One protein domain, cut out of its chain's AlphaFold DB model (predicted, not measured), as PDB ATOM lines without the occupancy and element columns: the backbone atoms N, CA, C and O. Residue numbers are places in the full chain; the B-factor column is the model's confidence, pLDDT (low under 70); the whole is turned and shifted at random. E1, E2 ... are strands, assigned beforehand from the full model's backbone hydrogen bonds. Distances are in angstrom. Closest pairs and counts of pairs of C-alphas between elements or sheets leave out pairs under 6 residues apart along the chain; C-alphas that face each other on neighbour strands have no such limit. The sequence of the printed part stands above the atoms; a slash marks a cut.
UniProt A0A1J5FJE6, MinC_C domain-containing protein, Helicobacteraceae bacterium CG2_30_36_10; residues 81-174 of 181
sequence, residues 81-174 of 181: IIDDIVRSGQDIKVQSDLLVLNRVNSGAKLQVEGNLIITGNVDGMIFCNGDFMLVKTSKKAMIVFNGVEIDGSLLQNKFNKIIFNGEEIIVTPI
ATOM      1  N   ILE A  81      25.927  27.626  55.701       97.25
ATOM      2  CA  ILE A  81      25.598  27.770  54.281       97.25
ATOM      3  C   ILE A  81      26.687  28.589  53.591       97.25
ATOM      4  O   ILE A  81      27.068  29.654  54.078       97.25
ATOM      5  N   ILE A  82      27.166  28.094  52.451       97.19
ATOM      6  CA  ILE A  82      28.019  28.823  51.510       97.19
ATOM      7  C   ILE A  82      27.241  28.972  50.202       97.19
ATOM      8  O   ILE A  82      26.977  27.982  49.521       97.19
ATOM      9  N   ASP A  83      26.891  30.207  49.848       96.62
ATOM     10  CA  ASP A  83      26.183  30.528  48.595       96.62
ATOM     11  C   ASP A  83      27.136  30.841  47.418       96.62
ATOM     12  O   ASP A  83      26.757  30.966  46.255       96.62
ATOM     13  N   ASP A  84      28.434  30.910  47.705       95.69
ATOM     14  CA  ASP A  84      29.465  31.251  46.735       95.69
ATOM     15  C   ASP A  84      30.230  30.037  46.197       95.69
ATOM     16  O   ASP A  84      30.279  28.957  46.787       95.69
ATOM     17  N   ILE A  85      30.905  30.243  45.063       96.62
ATOM     18  CA  ILE A  85      31.876  29.285  44.522       96.62
ATOM     19  C   ILE A  85      33.040  29.129  45.502       96.62
ATOM     20  O   ILE A  85      33.729  30.109  45.810       96.62
ATOM     21  N   VAL A  86      33.348  27.883  45.869       97.56
ATOM     22  CA  VAL A  86      34.597  27.551  46.561       97.56
ATOM     23  C   VAL A  86      35.708  27.434  45.515       97.56
ATOM     24  O   VAL A  86      35.717  26.534  44.671       97.56
ATOM     25  N   ARG A  87      36.619  28.405  45.512       96.88
ATOM     26  CA  ARG A  87      37.660  28.612  44.497       96.88
ATOM     27  C   ARG A  87      38.957  27.879  44.846       96.88
ATOM     28  O   ARG A  87      39.212  27.522  45.992       96.88
ATOM     29  N   SER A  88      39.793  27.688  43.827       96.69
ATOM     30  CA  SER A  88      41.117  27.074  43.967       96.69
ATOM     31  C   SER A  88      41.965  27.799  45.017       96.69
ATOM     32  O   SER A  88      41.942  29.028  45.079       96.69
ATOM     33  N   GLY A  89      42.694  27.045  45.840       94.75
ATOM     34  CA  GLY A  89      43.516  27.578  46.927       94.75
ATOM     35  C   GLY A  89      42.763  27.843  48.235       94.75
ATOM     36  O   GLY A  89      43.406  28.115  49.244       94.75
ATOM     37  N   GLN A  90      41.429  27.742  48.256       96.75
ATOM     38  CA  GLN A  90      40.665  27.821  49.503       96.75
ATOM     39  C   GLN A  90      40.682  26.470  50.235       96.75
ATOM     40  O   GLN A  90      40.398  25.436  49.630       96.75
ATOM     41  N   ASP A  91      40.980  26.500  51.537       97.88
ATOM     42  CA  ASP A  91      40.822  25.376  52.471       97.88
ATOM     43  C   ASP A  91      39.783  25.765  53.528       97.88
ATOM     44  O   ASP A  91      40.025  26.636  54.367       97.88
ATOM     45  N   ILE A  92      38.597  25.168  53.439       97.50
ATOM     46  CA  ILE A  92      37.453  25.475  54.299       97.50
ATOM     47  C   ILE A  92      37.249  24.318  55.276       97.50
ATOM     48  O   ILE A  92      37.139  23.163  54.862       97.50
ATOM     49  N   LYS A  93      37.152  24.638  56.570       98.25
ATOM     50  CA  LYS A  93      36.904  23.676  57.652       98.25
ATOM     51  C   LYS A  93      35.623  24.039  58.395       98.25
ATOM     52  O   LYS A  93      35.496  25.169  58.863       98.25
ATOM     53  N   VAL A  94      34.697  23.091  58.523       97.19
ATOM     54  CA  VAL A  94      33.394  23.278  59.175       97.19
ATOM     55  C   VAL A  94      33.151  22.136  60.162       97.19
ATOM     56  O   VAL A  94      33.291  20.971  59.817       97.19
ATOM     57  N   GLN A  95      32.818  22.473  61.410       95.75
ATOM     58  CA  GLN A  95      32.622  21.506  62.506       95.75
ATOM     59  C   GLN A  95      31.167  21.020  62.643       95.75
ATOM     60  O   GLN A  95      30.859  20.226  63.524       95.75
ATOM     61  N   SER A  96      30.264  21.522  61.804       95.19
ATOM     62  CA  SER A  96      28.837  21.203  61.794       95.19
ATOM     63  C   SER A  96      28.384  20.811  60.384       95.19
ATOM     64  O   SER A  96      29.215  20.641  59.488       95.19
ATOM     65  N   ASP A  97      27.077  20.645  60.181       96.44
ATOM     66  CA  ASP A  97      26.521  20.389  58.854       96.44
ATOM     67  C   ASP A  97      26.792  21.573  57.909       96.44
ATOM     68  O   ASP A  97      26.770  22.740  58.318       96.44
ATOM     69  N   LEU A  98      27.003  21.281  56.627       97.62
ATOM     70  CA  LEU A  98      27.295  22.277  55.603       97.62
ATOM     71  C   LEU A  98      26.451  22.072  54.342       97.62
ATOM     72  O   LEU A  98      26.415  20.991  53.751       97.62
ATOM     73  N   LEU A  99      25.850  23.165  53.877       97.69
ATOM     74  CA  LEU A  99      25.245  23.290  52.558       97.69
ATOM     75  C   LEU A  99      26.071  24.249  51.697       97.69
ATOM     76  O   LEU A  99      26.253  25.412  52.047       97.69
ATOM     77  N   VAL A 100      26.528  23.779  50.540       97.94
ATOM     78  CA  VAL A 100      27.143  24.609  49.500       97.94
ATOM     79  C   VAL A 100      26.169  24.699  48.328       97.94
ATOM     80  O   VAL A 100      25.875  23.693  47.679       97.94
ATOM     81  N   LEU A 101      25.661  25.900  48.055       96.50
ATOM     82  CA  LEU A 101      24.676  26.146  46.991       96.50
ATOM     83  C   LEU A 101      25.313  26.307  45.601       96.50
ATOM     84  O   LEU A 101      24.609  26.408  44.595       96.50
ATOM     85  N   ASN A 102      26.644  26.309  45.536       95.19
ATOM     86  CA  ASN A 102      27.408  26.486  44.311       95.19
ATOM     87  C   ASN A 102      28.439  25.361  44.107       95.19
ATOM     88  O   ASN A 102      28.443  24.344  44.800       95.19
ATOM     89  N   ARG A 103      29.304  25.513  43.103       95.94
ATOM     90  CA  ARG A 103      30.343  24.530  42.768       95.94
ATOM     91  C   ARG A 103      31.588  24.647  43.651       95.94
ATOM     92  O   ARG A 103      31.934  25.728  44.131       95.94
ATOM     93  N   VAL A 104      32.318  23.537  43.756       97.56
ATOM     94  CA  VAL A 104      33.652  23.473  44.371       97.56
ATOM     95  C   VAL A 104      34.680  23.203  43.282       97.56
ATOM     96  O   VAL A 104      34.673  22.142  42.660       97.56
ATOM     97  N   ASN A 105      35.555  24.171  43.024       97.19
ATOM     98  CA  ASN A 105      36.521  24.100  41.933       97.19
ATOM     99  C   ASN A 105      37.735  23.226  42.270       97.19
ATOM    100  O   ASN A 105      38.075  22.984  43.427       97.19
ATOM    101  N   SER A 106      38.444  22.805  41.222       96.56
ATOM    102  CA  SER A 106      39.701  22.071  41.359       96.56
ATOM    103  C   SER A 106      40.743  22.876  42.147       96.56
ATOM    104  O   SER A 106      40.887  24.091  41.968       96.56
ATOM    105  N   GLY A 107      41.461  22.199  43.042       93.94
ATOM    106  CA  GLY A 107      42.420  22.813  43.965       93.94
ATOM    107  C   GLY A 107      41.792  23.497  45.185       93.94
ATOM    108  O   GLY A 107      42.527  24.061  45.989       93.94
ATOM    109  N   ALA A 108      40.465  23.461  45.341       97.81
ATOM    110  CA  ALA A 108      39.817  23.753  46.615       97.81
ATOM    111  C   ALA A 108      39.818  22.517  47.527       97.81
ATOM    112  O   ALA A 108      39.760  21.381  47.040       97.81
ATOM    113  N   LYS A 109      39.826  22.750  48.841       98.25
ATOM    114  CA  LYS A 109      39.689  21.725  49.875       98.25
ATOM    115  C   LYS A 109      38.539  22.073  50.817       98.25
ATOM    116  O   LYS A 109      38.447  23.199  51.301       98.25
ATOM    117  N   LEU A 110      37.675  21.099  51.077       98.19
ATOM    118  CA  LEU A 110      36.563  21.219  52.014       98.19
ATOM    119  C   LEU A 110      36.637  20.089  53.042       98.19
ATOM    120  O   LEU A 110      36.740  18.927  52.658       98.19
ATOM    121  N   GLN A 111      36.610  20.431  54.326       98.50
ATOM    122  CA  GLN A 111      36.665  19.496  55.452       98.50
ATOM    123  C   GLN A 111      35.455  19.754  56.353       98.50
ATOM    124  O   GLN A 111      35.309  20.858  56.881       98.50
ATOM    125  N   VAL A 112      34.574  18.767  56.491       98.06
ATOM    126  CA  VAL A 112      33.285  18.903  57.179       98.06
ATOM    127  C   VAL A 112      33.129  17.766  58.180       98.06
ATOM    128  O   VAL A 112      33.205  16.604  57.797       98.06
ATOM    129  N   GLU A 113      32.906  18.084  59.452       96.44
ATOM    130  CA  GLU A 113      32.649  17.054  60.473       96.44
ATOM    131  C   GLU A 113      31.175  16.620  60.513       96.44
ATOM    132  O   GLU A 113      30.874  15.503  60.915       96.44
ATOM    133  N   GLY A 114      30.252  17.486  60.082       94.56
ATOM    134  CA  GLY A 114      28.833  17.158  59.942       94.56
ATOM    135  C   GLY A 114      28.455  16.628  58.558       94.56
ATOM    136  O   GLY A 114      29.292  16.268  57.731       94.56
ATOM    137  N   ASN A 115      27.153  16.604  58.292       95.94
ATOM    138  CA  ASN A 115      26.587  16.233  57.002       95.94
ATOM    139  C   ASN A 115      26.902  17.281  55.931       95.94
ATOM    140  O   ASN A 115      26.949  18.477  56.212       95.94
ATOM    141  N   LEU A 116      27.046  16.846  54.678       97.75
ATOM    142  CA  LEU A 116      27.419  17.731  53.574       97.75
ATOM    143  C   LEU A 116      26.469  17.613  52.384       97.75
ATOM    144  O   LEU A 116      26.262  16.532  51.840       97.75
ATOM    145  N   ILE A 117      25.963  18.748  51.909       97.50
ATOM    146  CA  ILE A 117      25.263  18.853  50.627       97.50
ATOM    147  C   ILE A 117      25.988  19.875  49.759       97.50
ATOM    148  O   ILE A 117      26.207  21.005  50.186       97.50
ATOM    149  N   ILE A 118      26.318  19.500  48.524       97.31
ATOM    150  CA  ILE A 118      26.818  20.428  47.505       97.31
ATOM    151  C   ILE A 118      25.905  20.318  46.294       97.31
ATOM    152  O   ILE A 118      25.843  19.263  45.667       97.31
ATOM    153  N   THR A 119      25.187  21.390  45.968       95.31
ATOM    154  CA  THR A 119      24.229  21.403  44.848       95.31
ATOM    155  C   THR A 119      24.919  21.595  43.493       95.31
ATOM    156  O   THR A 119      24.388  21.177  42.463       95.31
ATOM    157  N   GLY A 120      26.105  22.212  43.475       93.88
ATOM    158  CA  GLY A 120      26.933  22.374  42.284       93.88
ATOM    159  C   GLY A 120      27.847  21.179  41.997       93.88
ATOM    160  O   GLY A 120      27.956  20.234  42.773       93.88
ATOM    161  N   ASN A 121      28.554  21.245  40.866       95.00
ATOM    162  CA  ASN A 121      29.576  20.250  40.539       95.00
ATOM    163  C   ASN A 121      30.791  20.377  41.472       95.00
ATOM    164  O   ASN A 121      31.253  21.478  41.775       95.00
ATOM    165  N   VAL A 122      31.351  19.238  41.856       96.69
ATOM    166  CA  VAL A 122      32.577  19.136  42.644       96.69
ATOM    167  C   VAL A 122      33.718  18.683  41.739       96.69
ATOM    168  O   VAL A 122      33.634  17.629  41.112       96.69
ATOM    169  N   ASP A 123      34.788  19.474  41.699       95.94
ATOM    170  CA  ASP A 123      36.065  19.175  41.035       95.94
ATOM    171  C   ASP A 123      37.252  19.149  42.024       95.94
ATOM    172  O   ASP A 123      38.380  18.859  41.624       95.94
ATOM    173  N   GLY A 124      37.021  19.545  43.282       95.62
ATOM    174  CA  GLY A 124      38.033  19.681  44.336       95.62
ATOM    175  C   GLY A 124      38.148  18.465  45.259       95.62
ATOM    176  O   GLY A 124      37.661  17.378  44.947       95.62
ATOM    177  N   MET A 125      38.803  18.666  46.406       98.12
ATOM    178  CA  MET A 125      38.983  17.642  47.441       98.12
ATOM    179  C   MET A 125      37.967  17.836  48.568       98.12
ATOM    180  O   MET A 125      37.939  18.897  49.196       98.12
ATOM    181  N   ILE A 126      37.165  16.813  48.845       98.25
ATOM    182  CA  ILE A 126      36.139  16.830  49.890       98.25
ATOM    183  C   ILE A 126      36.465  15.768  50.937       98.25
ATOM    184  O   ILE A 126      36.657  14.605  50.598       98.25
ATOM    185  N   PHE A 127      36.470  16.173  52.202       98.38
ATOM    186  CA  PHE A 127      36.549  15.310  53.374       98.38
ATOM    187  C   PHE A 127      35.286  15.545  54.198       98.38
ATOM    188  O   PHE A 127      35.005  16.684  54.571       98.38
ATOM    189  N   CYS A 128      34.515  14.496  54.453       98.00
ATOM    190  CA  CYS A 128      33.290  14.587  55.240       98.00
ATOM    191  C   CYS A 128      33.213  13.435  56.234       98.00
ATOM    192  O   CYS A 128      33.319  12.281  55.823       98.00
ATOM    193  N   ASN A 129      33.008  13.758  57.507       95.81
ATOM    194  CA  ASN A 129      32.889  12.785  58.593       95.81
ATOM    195  C   ASN A 129      31.461  12.697  59.171       95.81
ATOM    196  O   ASN A 129      31.261  12.235  60.292       95.81
ATOM    197  N   GLY A 130      30.465  13.181  58.421       93.06
ATOM    198  CA  GLY A 130      29.063  13.120  58.820       93.06
ATOM    199  C   GLY A 130      28.402  11.761  58.579       93.06
ATOM    200  O   GLY A 130      28.980  10.825  58.022       93.06
ATOM    201  N   ASP A 131      27.115  11.692  58.922       93.31
ATOM    202  CA  ASP A 131      26.257  10.531  58.646       93.31
ATOM    203  C   ASP A 131      25.904  10.439  57.141       93.31
ATOM    204  O   ASP A 131      25.561   9.374  56.618       93.31
ATOM    205  N   PHE A 132      25.980  11.571  56.429       93.81
ATOM    206  CA  PHE A 132      25.473  11.730  55.070       93.81
ATOM    207  C   PHE A 132      26.265  12.753  54.237       93.81
ATOM    208  O   PHE A 132      26.596  13.850  54.694       93.81
ATOM    209  N   MET A 133      26.475  12.430  52.958       96.44
ATOM    210  CA  MET A 133      26.925  13.360  51.921       96.44
ATOM    211  C   MET A 133      26.043  13.256  50.665       96.44
ATOM    212  O   MET A 133      25.716  12.160  50.208       96.44
ATOM    213  N   LEU A 134      25.716  14.393  50.048       97.06
ATOM    214  CA  LEU A 134      25.117  14.473  48.714       97.06
ATOM    215  C   LEU A 134      25.951  15.379  47.811       97.06
ATOM    216  O   LEU A 134      26.038  16.585  48.040       97.06
ATOM    217  N   VAL A 135      26.536  14.801  46.763       96.50
ATOM    218  CA  VAL A 135      27.428  15.523  45.845       96.50
ATOM    219  C   VAL A 135      27.224  15.094  44.401       96.50
ATOM    220  O   VAL A 135      26.938  13.931  44.114       96.50
ATOM    221  N   LYS A 136      27.423  16.027  43.472       94.62
ATOM    222  CA  LYS A 136      27.594  15.740  42.046       94.62
ATOM    223  C   LYS A 136      29.047  16.006  41.680       94.62
ATOM    224  O   LYS A 136      29.516  17.132  41.796       94.62
ATOM    225  N   THR A 137      29.775  14.978  41.272       90.94
ATOM    226  CA  THR A 137      31.233  15.053  41.124       90.94
ATOM    227  C   THR A 137      31.651  14.917  39.668       90.94
ATOM    228  O   THR A 137      31.006  14.232  38.873       90.94
ATOM    229  N   SER A 138      32.763  15.550  39.309       86.75
ATOM    230  CA  SER A 138      33.480  15.222  38.080       86.75
ATOM    231  C   SER A 138      34.493  14.102  38.325       86.75
ATOM    232  O   SER A 138      34.782  13.733  39.461       86.75
ATOM    233  N   LYS A 139      35.108  13.604  37.246       84.31
ATOM    234  CA  LYS A 139      36.195  12.610  37.316       84.31
ATOM    235  C   LYS A 139      37.464  13.112  38.024       84.31
ATOM    236  O   LYS A 139      38.380  12.328  38.224       84.31
ATOM    237  N   LYS A 140      37.563  14.416  38.309       84.69
ATOM    238  CA  LYS A 140      38.737  15.039  38.941       84.69
ATOM    239  C   LYS A 140      38.582  15.207  40.451       84.69
ATOM    240  O   LYS A 140      39.561  15.550  41.106       84.69
ATOM    241  N   ALA A 141      37.372  15.031  40.978       93.62
ATOM    242  CA  ALA A 141      37.118  15.187  42.399       93.62
ATOM    243  C   ALA A 141      37.761  14.053  43.199       93.62
ATOM    244  O   ALA A 141      37.713  12.898  42.785       93.62
ATOM    245  N   MET A 142      38.287  14.395  44.371       96.31
ATOM    246  CA  MET A 142      38.686  13.425  45.388       96.31
ATOM    247  C   MET A 142      37.666  13.501  46.517       96.31
ATOM    248  O   MET A 142      37.494  14.564  47.116       96.31
ATOM    249  N   ILE A 143      36.982  12.394  46.792       97.56
ATOM    250  CA  ILE A 143      35.963  12.315  47.838       97.56
ATOM    251  C   ILE A 143      36.441  11.338  48.903       97.56
ATOM    252  O   ILE A 143      36.658  10.166  48.619       97.56
ATOM    253  N   VAL A 144      36.573  11.828  50.131       97.62
ATOM    254  CA  VAL A 144      36.868  11.031  51.320       97.62
ATOM    255  C   VAL A 144      35.686  11.151  52.270       97.62
ATOM    256  O   VAL A 144      35.305  12.256  52.665       97.62
ATOM    257  N   PHE A 145      35.100  10.017  52.633       97.81
ATOM    258  CA  PHE A 145      33.966   9.944  53.546       97.81
ATOM    259  C   PHE A 145      34.329   9.060  54.738       97.81
ATOM    260  O   PHE A 145      34.735   7.916  54.546       97.81
ATOM    261  N   ASN A 146      34.239   9.596  55.957       95.31
ATOM    262  CA  ASN A 146      34.636   8.917  57.197       95.31
ATOM    263  C   ASN A 146      36.042   8.287  57.121       95.31
ATOM    264  O   ASN A 146      36.270   7.156  57.543       95.31
ATOM    265  N   GLY A 147      36.993   9.016  56.528       94.56
ATOM    266  CA  GLY A 147      38.380   8.570  56.354       94.56
ATOM    267  C   GLY A 147      38.627   7.571  55.216       94.56
ATOM    268  O   GLY A 147      39.779   7.209  54.987       94.56
ATOM    269  N   VAL A 148      37.595   7.157  54.475       95.25
ATOM    270  CA  VAL A 148      37.714   6.235  53.336       95.25
ATOM    271  C   VAL A 148      37.588   7.005  52.025       95.25
ATOM    272  O   VAL A 148      36.611   7.722  51.804       95.25
ATOM    273  N   GLU A 149      38.575   6.864  51.141       96.38
ATOM    274  CA  GLU A 149      38.491   7.398  49.782       96.38
ATOM    275  C   GLU A 149      37.469   6.602  48.964       96.38
ATOM    276  O   GLU A 149      37.511   5.372  48.904       96.38
ATOM    277  N   ILE A 150      36.532   7.313  48.344       95.31
ATOM    278  CA  ILE A 150      35.489   6.718  47.515       95.31
ATOM    279  C   ILE A 150      36.048   6.463  46.122       95.31
ATOM    280  O   ILE A 150      36.521   7.389  45.463       95.31
ATOM    281  N   ASP A 151      35.930   5.223  45.643       92.25
ATOM    282  CA  ASP A 151      36.272   4.890  44.264       92.25
ATOM    283  C   ASP A 151      35.431   5.734  43.292       92.25
ATOM    284  O   ASP A 151      34.199   5.648  43.247       92.25
ATOM    285  N   GLY A 152      36.114   6.544  42.481       87.75
ATOM    286  CA  GLY A 152      35.496   7.403  41.479       87.75
ATOM    287  C   GLY A 152      34.667   6.646  40.436       87.75
ATOM    288  O   GLY A 152      33.808   7.258  39.804       87.75
ATOM    289  N   SER A 153      34.865   5.333  40.266       88.69
ATOM    290  CA  SER A 153      34.026   4.493  39.399       88.69
ATOM    291  C   SER A 153      32.571   4.389  39.890       88.69
ATOM    292  O   SER A 153      31.653   4.250  39.078       88.69
ATOM    293  N   LEU A 154      32.350   4.531  41.203       89.19
ATOM    294  CA  LEU A 154      31.030   4.512  41.842       89.19
ATOM    295  C   LEU A 154      30.296   5.853  41.703       89.19
ATOM    296  O   LEU A 154      29.071   5.915  41.833       89.19
ATOM    297  N   LEU A 155      31.035   6.930  41.431       89.88
ATOM    298  CA  LEU A 155      30.509   8.284  41.332       89.88
ATOM    299  C   LEU A 155      30.050   8.579  39.903       89.88
ATOM    300  O   LEU A 155      30.839   8.818  38.987       89.88
ATOM    301  N   GLN A 156      28.736   8.589  39.702       85.94
ATOM    302  CA  GLN A 156      28.144   8.883  38.398       85.94
ATOM    303  C   GLN A 156      28.045  10.400  38.177       85.94
ATOM    304  O   GLN A 156      28.015  11.170  39.133       85.94
ATOM    305  N   ASN A 157      27.931  10.843  36.915       85.06
ATOM    306  CA  ASN A 157      27.758  12.260  36.545       85.06
ATOM    307  C   ASN A 157      26.331  12.783  36.839       85.06
ATOM    308  O   ASN A 157      25.621  13.268  35.958       85.06
ATOM    309  N   LYS A 158      25.895  12.611  38.082       90.38
ATOM    310  CA  LYS A 158      24.631  13.032  38.695       90.38
ATOM    311  C   LYS A 158      24.860  13.115  40.205       90.38
ATOM    312  O   LYS A 158      25.966  12.865  40.676       90.38
ATOM    313  N   PHE A 159      23.838  13.472  40.969       94.62
ATOM    314  CA  PHE A 159      23.951  13.415  42.422       94.62
ATOM    315  C   PHE A 159      24.174  11.981  42.896       94.62
ATOM    316  O   PHE A 159      23.446  11.069  42.505       94.62
ATOM    317  N   ASN A 160      25.153  11.805  43.772       95.19
ATOM    318  CA  ASN A 160      25.425  10.575  44.489       95.19
ATOM    319  C   ASN A 160      25.188  10.851  45.972       95.19
ATOM    320  O   ASN A 160      25.763  11.782  46.541       95.19
ATOM    321  N   LYS A 161      24.308  10.058  46.577       96.19
ATOM    322  CA  LYS A 161      24.126   9.985  48.021       96.19
ATOM    323  C   LYS A 161      25.150   9.006  48.576       96.19
ATOM    324  O   LYS A 161      25.177   7.861  48.137       96.19
ATOM    325  N   ILE A 162      25.931   9.441  49.548       96.75
ATOM    326  CA  ILE A 162      26.923   8.631  50.248       96.75
ATOM    327  C   ILE A 162      26.513   8.603  51.716       96.75
ATOM    328  O   ILE A 162      26.285   9.656  52.311       96.75
ATOM    329  N   ILE A 163      26.343   7.411  52.276       96.06
ATOM    330  CA  ILE A 163      25.943   7.219  53.675       96.06
ATOM    331  C   ILE A 163      26.779   6.125  54.317       96.06
ATOM    332  O   ILE A 163      27.228   5.204  53.633       96.06
ATOM    333  N   PHE A 164      26.918   6.202  55.635       86.81
ATOM    334  CA  PHE A 164      27.379   5.090  56.452       86.81
ATOM    335  C   PHE A 164      26.172   4.481  57.164       86.81
ATOM    336  O   PHE A 164      25.429   5.188  57.842       86.81
ATOM    337  N   ASN A 165      25.936   3.182  56.987       83.38
ATOM    338  CA  ASN A 165      24.798   2.494  57.611       83.38
ATOM    339  C   ASN A 165      25.142   1.841  58.966       83.38
ATOM    340  O   ASN A 165      24.282   1.181  59.544       83.38
ATOM    341  N   GLY A 166      26.375   2.007  59.460       77.69
ATOM    342  CA  GLY A 166      26.894   1.328  60.653       77.69
ATOM    343  C   GLY A 166      27.914   0.226  60.348       77.69
ATOM    344  O   GLY A 166      28.709  -0.107  61.225       77.69
ATOM    345  N   GLU A 167      27.937  -0.294  59.119       85.00
ATOM    346  CA  GLU A 167      28.826  -1.387  58.697       85.00
ATOM    347  C   GLU A 167      29.684  -0.994  57.492       85.00
ATOM    348  O   GLU A 167      30.898  -1.191  57.499       85.00
ATOM    349  N   GLU A 168      29.070  -0.394  56.472       89.88
ATOM    350  CA  GLU A 168      29.727  -0.057  55.215       89.88
ATOM    351  C   GLU A 168      29.306   1.316  54.679       89.88
ATOM    352  O   GLU A 168      28.298   1.911  55.082       89.88
ATOM    353  N   ILE A 169      30.106   1.826  53.742       94.00
ATOM    354  CA  ILE A 169      29.784   3.037  52.992       94.00
ATOM    355  C   ILE A 169      28.991   2.643  51.750       94.00
ATOM    356  O   ILE A 169      29.472   1.897  50.900       94.00
ATOM    357  N   ILE A 170      27.794   3.208  51.616       95.00
ATOM    358  CA  ILE A 170      26.908   2.972  50.478       95.00
ATOM    359  C   ILE A 170      26.876   4.221  49.604       95.00
ATOM    360  O   ILE A 170      26.495   5.300  50.061       95.00
ATOM    361  N   VAL A 171      27.200   4.054  48.320       95.19
ATOM    362  CA  VAL A 171      27.087   5.097  47.291       95.19
ATOM    363  C   VAL A 171      25.868   4.804  46.418       95.19
ATOM    364  O   VAL A 171      25.810   3.797  45.719       95.19
ATOM    365  N   THR A 172      24.863   5.677  46.458       95.06
ATOM    366  CA  THR A 172      23.622   5.552  45.684       95.06
ATOM    367  C   THR A 172      23.449   6.739  44.734       95.06
ATOM    368  O   THR A 172      23.243   7.863  45.200       95.06
ATOM    369  N   PRO A 173      23.456   6.537  43.409       92.44
ATOM    370  CA  PRO A 173      23.128   7.599  42.470       92.44
ATOM    371  C   PRO A 173      21.635   7.961  42.524       92.44
ATOM    372  O   PRO A 173      20.770   7.088  42.496       92.44
ATOM    373  N   ILE A 174      21.313   9.253  42.524       91.19
ATOM    374  CA  ILE A 174      19.933   9.751  42.512       91.19
ATOM    375  C   ILE A 174      19.429   9.840  41.067       91.19
ATOM    376  O   ILE A 174      19.951  10.610  40.264       91.19
TER     377      ILE A 174
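This is residues 81 to 174 of the 181 residues of the protein "MinC_C domain-containing protein" of Helicobacteraceae bacterium CG2_30_36_10 (UniProt A0A1J5FJE6). The chain winds in stacked turns, a short flattened solenoid: each turn lays one strand in a parallel wall, E1, E3, E5 and E7, then crosses to a second wall, E2, E4 and E6, and loops back. The second wall runs on through the hairpin E8 and E9 at the far end of the stack, and the two walls make a sandwich, two sheets face to face. The printed part has 94 residues, with no named helix and nine named strands, E1 to E9 in order; the class is all strand, though under half of the residues, 43, are in named strands. The sheet E1 E3 E5 E7 is parallel and the sheet E2 E4 E6 E8 E9 mixed. The whole is compact, with a radius of gyration of the C-alphas of 11.7 A and spans of 34 by 27 by 20 A.

E1, residues 91 to 94, is an edge strand, parallel to E3, residues 109 to 112, with N 92 and O 109 2.9 A apart. E3 is parallel to E5, residues 125 to 128, with N 112 and O 127 at 2.9 A. E5 is parallel to the edge strand E7, residues 142 to 145, with N 144 and O 126 at 2.8 A. In the other sheet, twisted, the edge strand E2, residues 98 to 100, is parallel to E4, residues 116 to 122, with N 100 and O 117 at 2.8 A. E4 is parallel to E6, residues 132 to 137, at 2 degrees, with N 134 and O 116 at 2.8 A. E6 is antiparallel to E8, residues 159 to 164, at 149 degrees, with N 162 and O 133 at 2.8 A. E8 forms a hairpin with the edge strand E9, residues 169 to 173, with N 172 and O 161 at 2.8 A. The sheets' facing parts are 10.4 A apart, centre to centre, and their strands stand at 33 degrees. E7 and E9 are only just apart, their closest C-alphas at 8.1 A.

E1 begins at C-alpha 91, (40.822, 25.376, 52.471), and measures 10.2 A; E2 measures 6.5 A, E3 10.1 A, E4 12.2 A and E5 10.1 A. E6, 15.5 A, begins at C-alpha 132, (25.473, 11.730, 55.070). E7 measures 10.0 A, E8 16.7 A and E9 13.3 A, ending at C-alpha 173, (23.128, 7.599, 42.470).

The two C-alphas farthest apart, of Asp 84 and Glu 167, are 34.8 A apart. The printed part has no cut. The link from E7 to E8, residues 146 to 158, is long. The mean pLDDT of the printed part is 94.5, and no printed residue is under 70.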